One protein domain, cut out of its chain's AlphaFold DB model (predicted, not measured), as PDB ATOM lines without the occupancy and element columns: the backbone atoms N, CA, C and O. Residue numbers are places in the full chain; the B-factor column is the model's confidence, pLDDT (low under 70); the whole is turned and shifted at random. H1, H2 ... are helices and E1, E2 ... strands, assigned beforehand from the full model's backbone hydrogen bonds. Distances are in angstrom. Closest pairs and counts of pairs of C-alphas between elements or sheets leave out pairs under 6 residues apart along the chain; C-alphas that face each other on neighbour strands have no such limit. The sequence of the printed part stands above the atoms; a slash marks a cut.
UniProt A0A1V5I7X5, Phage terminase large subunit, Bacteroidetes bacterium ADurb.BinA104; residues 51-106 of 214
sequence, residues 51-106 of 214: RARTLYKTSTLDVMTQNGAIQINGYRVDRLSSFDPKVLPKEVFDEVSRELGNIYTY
ATOM      1  N   ARG A  51     235.969 245.370 305.884       84.88
ATOM      2  CA  ARG A  51     237.031 244.906 306.772       84.88
ATOM      3  C   ARG A  51     237.173 245.761 308.026       84.88
ATOM      4  O   ARG A  51     237.300 246.983 307.963       84.88
ATOM      5  N   ALA A  52     237.291 245.061 309.152       88.12
ATOM      6  CA  ALA A  52     237.824 245.635 310.372       88.12
ATOM      7  C   ALA A  52     239.281 246.073 310.140       88.12
ATOM      8  O   ALA A  52     240.115 245.258 309.734       88.12
ATOM      9  N   ARG A  53     239.595 247.348 310.370       89.00
ATOM     10  CA  ARG A  53     240.961 247.884 310.313       89.00
ATOM     11  C   ARG A  53     241.153 248.888 311.430       89.00
ATOM     12  O   ARG A  53     240.449 249.888 311.472       89.00
ATOM     13  N   THR A  54     242.120 248.648 312.303       92.69
ATOM     14  CA  THR A  54     242.601 249.685 313.216       92.69
ATOM     15  C   THR A  54     243.377 250.715 312.405       92.69
ATOM     16  O   THR A  54     244.338 250.365 311.726       92.69
ATOM     17  N   LEU A  55     242.925 251.963 312.455       91.31
ATOM     18  CA  LEU A  55     243.564 253.105 311.807       91.31
ATOM     19  C   LEU A  55     244.550 253.792 312.747       91.31
ATOM     20  O   LEU A  55     245.579 254.279 312.305       91.31
ATOM     21  N   TYR A  56     244.230 253.829 314.041       91.75
ATOM     22  CA  TYR A  56     245.072 254.438 315.061       91.75
ATOM     23  C   TYR A  56     244.792 253.797 316.417       91.75
ATOM     24  O   TYR A  56     243.630 253.564 316.749       91.75
ATOM     25  N   LYS A  57     245.830 253.515 317.211       92.94
ATOM     26  CA  LYS A  57     245.649 252.911 318.536       92.94
ATOM     27  C   LYS A  57     246.698 253.348 319.550       92.94
ATOM     28  O   LYS A  57     247.896 253.234 319.309       92.94
ATOM     29  N   THR A  58     246.229 253.774 320.716       91.69
ATOM     30  CA  THR A  58     247.007 254.067 321.927       91.69
ATOM     31  C   THR A  58     246.336 253.418 323.140       91.69
ATOM     32  O   THR A  58     245.360 252.680 323.011       91.69
ATOM     33  N   SER A  59     246.851 253.685 324.344       92.00
ATOM     34  CA  SER A  59     246.228 253.239 325.595       92.00
ATOM     35  C   SER A  59     244.867 253.888 325.882       92.00
ATOM     36  O   SER A  59     244.103 253.342 326.672       92.00
ATOM     37  N   THR A  60     244.559 255.038 325.272       89.25
ATOM     38  CA  THR A  60     243.337 255.819 325.545       89.25
ATOM     39  C   THR A  60     242.463 256.057 324.315       89.25
ATOM     40  O   THR A  60     241.344 256.556 324.450       89.25
ATOM     41  N   LEU A  61     242.960 255.728 323.121       89.69
ATOM     42  CA  LEU A  61     242.284 255.991 321.859       89.69
ATOM     43  C   LEU A  61     242.411 254.792 320.918       89.69
ATOM     44  O   LEU A  61     243.515 254.350 320.624       89.69
ATOM     45  N   ASP A  62     241.287 254.300 320.418       92.31
ATOM     46  CA  ASP A  62     241.197 253.274 319.381       92.31
ATOM     47  C   ASP A  62     240.302 253.806 318.264       92.31
ATOM     48  O   ASP A  62     239.119 254.070 318.484       92.31
ATOM     49  N   VAL A  63     240.869 254.016 317.082       92.50
ATOM     50  CA  VAL A  63     240.142 254.429 315.882       92.50
ATOM     51  C   VAL A  63     240.215 253.290 314.887       92.50
ATOM     52  O   VAL A  63     241.303 252.862 314.501       92.50
ATOM     53  N   MET A  64     239.062 252.817 314.430       93.06
ATOM     54  CA  MET A  64     238.984 251.715 313.480       93.06
ATOM     55  C   MET A  64     237.873 251.912 312.454       93.06
ATOM     56  O   MET A  64     236.937 252.678 312.664       93.06
ATOM     57  N   THR A  65     237.961 251.194 311.339       89.75
ATOM     58  CA  THR A  65     236.850 251.016 310.401       89.75
ATOM     59  C   THR A  65     236.322 249.606 310.499       89.75
ATOM     60  O   THR A  65     237.113 248.684 310.661       89.75
ATOM     61  N   GLN A  66     235.018 249.417 310.345       87.38
ATOM     62  CA  GLN A  66     234.410 248.105 310.141       87.38
ATOM     63  C   GLN A  66     233.046 248.279 309.477       87.38
ATOM     64  O   GLN A  66     232.286 249.161 309.874       87.38
ATOM     65  N   ASN A  67     232.710 247.428 308.503       86.06
ATOM     66  CA  ASN A  67     231.419 247.464 307.802       86.06
ATOM     67  C   ASN A  67     231.091 248.856 307.225       86.06
ATOM     68  O   ASN A  67     229.984 249.366 307.404       86.06
ATOM     69  N   GLY A  68     232.092 249.525 306.636       82.31
ATOM     70  CA  GLY A  68     231.959 250.885 306.101       82.31
ATOM     71  C   GLY A  68     231.736 251.988 307.147       82.31
ATOM     72  O   GLY A  68     231.523 253.139 306.778       82.31
ATOM     73  N   ALA A  69     231.773 251.667 308.442       87.25
ATOM     74  CA  ALA A  69     231.614 252.623 309.527       87.25
ATOM     75  C   ALA A  69     232.955 252.921 310.201       87.25
ATOM     76  O   ALA A  69     233.781 252.027 310.374       87.25
ATOM     77  N   ILE A  70     233.139 254.166 310.633       89.12
ATOM     78  CA  ILE A  70     234.248 254.561 311.502       89.12
ATOM     79  C   ILE A  70     233.790 254.347 312.945       89.12
ATOM     80  O   ILE A  70     232.643 254.640 313.292       89.12
ATOM     81  N   GLN A  71     234.673 253.831 313.788       91.12
ATOM     82  CA  GLN A  71     234.451 253.678 315.217       91.12
ATOM     83  C   GLN A  71     235.599 254.329 315.983       91.12
ATOM     84  O   GLN A  71     236.761 254.143 315.625       91.12
ATOM     85  N   ILE A  72     235.268 255.070 317.040       89.75
ATOM     86  CA  ILE A  72     236.238 255.640 317.979       89.75
ATOM     87  C   ILE A  72     235.899 255.137 319.374       89.75
ATOM     88  O   ILE A  72     234.788 255.351 319.852       89.75
ATOM     89  N   ASN A  73     236.836 254.444 320.021       90.44
ATOM     90  CA  ASN A  73     236.644 253.803 321.323       90.44
ATOM     91  C   ASN A  73     235.366 252.937 321.377       90.44
ATOM     92  O   ASN A  73     234.667 252.905 322.386       90.44
ATOM     93  N   GLY A  74     235.038 252.267 320.263       88.75
ATOM     94  CA  GLY A  74     233.844 251.426 320.105       88.75
ATOM     95  C   GLY A  74     232.551 252.165 319.733       88.75
ATOM     96  O   GLY A  74     231.543 251.521 319.448       88.75
ATOM     97  N   TYR A  75     232.553 253.499 319.681       88.62
ATOM     98  CA  TYR A  75     231.386 254.285 319.280       88.62
ATOM     99  C   TYR A  75     231.402 254.549 317.777       88.62
ATOM    100  O   TYR A  75     232.357 255.120 317.249       88.62
ATOM    101  N   ARG A  76     230.329 254.148 317.087       89.44
ATOM    102  CA  ARG A  76     230.142 254.403 315.655       89.44
ATOM    103  C   ARG A  76     229.961 255.890 315.389       89.44
ATOM    104  O   ARG A  76     229.186 256.545 316.080       89.44
ATOM    105  N   VAL A  77     230.597 256.372 314.327       84.75
ATOM    106  CA  VAL A  77     230.500 257.760 313.878       84.75
ATOM    107  C   VAL A  77     230.349 257.870 312.369       84.75
ATOM    108  O   VAL A  77     230.902 257.075 311.608       84.75
ATOM    109  N   ASP A  78     229.584 258.879 311.952       79.81
ATOM    110  CA  ASP A  78     229.213 259.068 310.549       79.81
ATOM    111  C   ASP A  78     230.309 259.775 309.744       79.81
ATOM    112  O   ASP A  78     230.531 259.446 308.580       79.81
ATOM    113  N   ARG A  79     230.995 260.765 310.336       79.81
ATOM    114  CA  ARG A  79     232.079 261.522 309.688       79.81
ATOM    115  C   ARG A  79     233.159 261.899 310.694       79.81
ATOM    116  O   ARG A  79     232.852 262.295 311.815       79.81
ATOM    117  N   LEU A  80     234.423 261.876 310.264       77.56
ATOM    118  CA  LEU A  80     235.537 262.375 311.082       77.56
ATOM    119  C   LEU A  80     235.410 263.868 311.406       77.56
ATOM    120  O   LEU A  80     235.848 264.312 312.460       77.56
ATOM    121  N   SER A  81     234.823 264.662 310.510       72.62
ATOM    122  CA  SER A  81     234.691 266.111 310.705       72.62
ATOM    123  C   SER A  81     233.691 266.502 311.796       72.62
ATOM    124  O   SER A  81     233.604 267.672 312.150       72.62
ATOM    125  N   SER A  82     232.930 265.544 312.327       71.44
ATOM    126  CA  SER A  82     231.919 265.768 313.363       71.44
ATOM    127  C   SER A  82     232.496 265.873 314.781       71.44
ATOM    128  O   SER A  82     231.726 266.026 315.727       71.44
ATOM    129  N   PHE A  83     233.816 265.763 314.952       69.62
ATOM    130  CA  PHE A  83     234.451 265.633 316.263       69.62
ATOM    131  C   PHE A  83     235.025 266.931 316.834       69.62
ATOM    132  O   PHE A  83     235.531 267.789 316.113       69.62
ATOM    133  N   ASP A  84     235.010 267.011 318.167       72.69
ATOM    134  CA  ASP A  84     235.798 267.976 318.934       72.69
ATOM    135  C   ASP A  84     237.298 267.614 318.820       72.69
ATOM    136  O   ASP A  84     237.662 266.466 319.109       72.69
ATOM    137  N   PRO A  85     238.186 268.559 318.454       70.50
ATOM    138  CA  PRO A  85     239.640 268.359 318.434       70.50
ATOM    139  C   PRO A  85     240.248 267.832 319.747       70.50
ATOM    140  O   PRO A  85     241.370 267.330 319.749       70.50
ATOM    141  N   LYS A  86     239.536 267.931 320.879       71.44
ATOM    142  CA  LYS A  86     239.933 267.327 322.163       71.44
ATOM    143  C   LYS A  86     239.744 265.809 322.214       71.44
ATOM    144  O   LYS A  86     240.396 265.153 323.020       71.44
ATOM    145  N   VAL A  87     238.840 265.260 321.403       73.38
ATOM    146  CA  VAL A  87     238.565 263.815 321.300       73.38
ATOM    147  C   VAL A  87     239.482 263.172 320.266       73.38
ATOM    148  O   VAL A  87     240.000 262.080 320.493       73.38
ATOM    149  N   LEU A  88     239.708 263.865 319.148       81.38
ATOM    150  CA  LEU A  88     240.629 263.444 318.102       81.38
ATOM    151  C   LEU A  88     241.619 264.586 317.826       81.38
ATOM    152  O   LEU A  88     241.264 265.522 317.106       81.38
ATOM    153  N   PRO A  89     242.837 264.539 318.406       86.62
ATOM    154  CA  PRO A  89     243.865 265.542 318.150       86.62
ATOM    155  C   PRO A  89     244.124 265.693 316.653       86.62
ATOM    156  O   PRO A  89     243.993 264.728 315.897       86.62
ATOM    157  N   LYS A  90     244.508 266.896 316.218       86.94
ATOM    158  CA  LYS A  90     244.639 267.220 314.792       86.94
ATOM    159  C   LYS A  90     245.582 266.260 314.061       86.94
ATOM    160  O   LYS A  90     245.268 265.820 312.964       86.94
ATOM    161  N   GLU A  91     246.698 265.897 314.682       87.44
ATOM    162  CA  GLU A  91     247.679 264.978 314.099       87.44
ATOM    163  C   GLU A  91     247.063 263.596 313.842       87.44
ATOM    164  O   GLU A  91     247.264 263.010 312.779       87.44
ATOM    165  N   VAL A  92     246.249 263.112 314.786       89.00
ATOM    166  CA  VAL A  92     245.521 261.846 314.649       89.00
ATOM    167  C   VAL A  92     244.431 261.969 313.587       89.00
ATOM    168  O   VAL A  92     244.263 261.064 312.776       89.00
ATOM    169  N   PHE A  93     243.703 263.089 313.545       89.62
ATOM    170  CA  PHE A  93     242.706 263.346 312.504       89.62
ATOM    171  C   PHE A  93     243.331 263.292 311.106       89.62
ATOM    172  O   PHE A  93     242.769 262.648 310.219       89.62
ATOM    173  N   ASP A  94     244.477 263.945 310.909       89.38
ATOM    174  CA  ASP A  94     245.171 263.996 309.622       89.38
ATOM    175  C   ASP A  94     245.654 262.591 309.208       89.38
ATOM    176  O   ASP A  94     245.455 262.172 308.062       89.38
ATOM    177  N   GLU A  95     246.213 261.819 310.149       90.88
ATOM    178  CA  GLU A  95     246.632 260.431 309.924       90.88
ATOM    179  C   GLU A  95     245.452 259.521 309.556       90.88
ATOM    180  O   GLU A  95     245.477 258.866 308.511       90.88
ATOM    181  N   VAL A  96     244.387 259.525 310.363       89.94
ATOM    182  CA  VAL A  96     243.183 258.710 310.144       89.94
ATOM    183  C   VAL A  96     242.490 259.108 308.838       89.94
ATOM    184  O   VAL A  96     242.055 258.236 308.088       89.94
ATOM    185  N   SER A  97     242.412 260.404 308.522       89.00
ATOM    186  CA  SER A  97     241.816 260.895 307.271       89.00
ATOM    187  C   SER A  97     242.571 260.387 306.046       89.00
ATOM    188  O   SER A  97     241.949 259.990 305.059       89.00
ATOM    189  N   ARG A  98     243.905 260.354 306.114       88.12
ATOM    190  CA  ARG A  98     244.748 259.788 305.058       88.12
ATOM    191  C   ARG A  98     244.520 258.283 304.906       88.12
ATOM    192  O   ARG A  98     244.335 257.823 303.782       88.12
ATOM    193  N   GLU A  99     244.473 257.531 306.005       87.62
ATOM    194  CA  GLU A  99     244.222 256.082 305.953       87.62
ATOM    195  C   GLU A  99     242.820 255.743 305.433       87.62
ATOM    196  O   GLU A  99     242.661 254.836 304.616       87.62
ATOM    197  N   LEU A 100     241.797 256.511 305.817       85.19
ATOM    198  CA  LEU A 100     240.467 256.402 305.218       85.19
ATOM    199  C   LEU A 100     240.497 256.700 303.722       85.19
ATOM    200  O   LEU A 100     239.917 255.950 302.940       85.19
ATOM    201  N   GLY A 101     241.200 257.760 303.315       83.56
ATOM    202  CA  GLY A 101     241.427 258.072 301.907       83.56
ATOM    203  C   GLY A 101     242.001 256.874 301.154       83.56
ATOM    204  O   GLY A 101     241.454 256.486 300.124       83.56
ATOM    205  N   ASN A 102     243.027 256.223 301.705       80.75
ATOM    206  CA  ASN A 102     243.608 255.006 301.137       80.75
ATOM    207  C   ASN A 102     242.594 253.855 301.065       80.75
ATOM    208  O   ASN A 102     242.539 253.169 300.053       80.75
ATOM    209  N   ILE A 103     241.757 253.649 302.083       79.00
ATOM    210  CA  ILE A 103     240.725 252.596 302.067       79.00
ATOM    211  C   ILE A 103     239.693 252.835 300.958       79.00
ATOM    212  O   ILE A 103     239.296 251.886 300.282       79.00
ATOM    213  N   TYR A 104     239.273 254.086 300.753       73.19
ATOM    214  CA  TYR A 104     238.269 254.433 299.743       73.19
ATOM    215  C   TYR A 104     238.829 254.516 298.319       73.19
ATOM    216  O   TYR A 104     238.075 254.351 297.361       73.19
ATOM    217  N   THR A 105     240.124 254.800 298.160       68.25
ATOM    218  CA  THR A 105     240.741 255.050 296.844       68.25
ATOM    219  C   THR A 105     241.630 253.914 296.358       68.25
ATOM    220  O   THR A 105     241.720 253.687 295.152       68.25
ATOM    221  N   TYR A 106     242.273 253.180 297.265       65.19
ATOM    222  CA  TYR A 106     243.198 252.110 296.929       65.19
ATOM    223  C   TYR A 106     242.537 250.748 297.117       65.19
ATOM    224  O   TYR A 106     242.494 250.175 298.210       65.19
TER     225      TYR A 106
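Overview. This is residues 51 to 106 of the 214 residues of the protein "Phage terminase large subunit" of Bacteroidetes bacterium ADurb.BinA104 (UniProt A0A1V5I7X5). A small twisted sheet of four strands has one long helix, H1, packed over one face, on the side of E1 and E2, while the other face is bare. A loop of residues 78 to 89 leads from the edge strand E4 to the helix. The printed part has 56 residues with four named strands and then one named helix; the sheet's order is E1, E2, E3, E4, all antiparallel, and the class is mixed, helices and strands. It is compact, with a radius of gyration of the C-alphas of 10.4 A and spans of 29 by 20 by 20 A.

Along the chain. E1 is residues 53 to 57, 10.7 A long, beginning at C-alpha 53 at (240.961, 247.884, 310.313). E2 is residues 62 to 66, 12.6 A; E3 is 69 to 72, 10.1 A; E4 is 75 to 77, 6.5 A. H1 is residues 90 to 105, 22.0 A, ending at C-alpha 105 at (240.741, 255.050, 296.844).

Arrangement. The strands form a meander, each the antiparallel neighbour of the one before, in three hairpins. N 55 and O 63 of E1 and E2 are 2.8 A apart, N 64 and O 71 of E2 and E3 2.9 A, and N 72 and O 75 of E3 and E4 2.9 A, within hydrogen-bond range. E1 and E4 are apart. H1 is on the sheet in two layers, a helix on one face of a sheet, at a height over the sheet of 9.7 A. It lies over E2 and only just over E1, on which 3 of its C-alphas fall. It runs along the strands, at 16 degrees to E2 on the local plane. The closest C-alphas of E1 and H1, Leu 55 and Val 96, are 5.9 A apart. In H1 every O i to N i+4 pair is within hydrogen-bond range.

Size, cuts and confidence. The C-alphas farthest apart, Lys 86 and Tyr 106, are 29.6 A apart. The printed part has no cut; the link E4 to H1 is long. The pLDDT is under 70 at residues 83, 105 and 106.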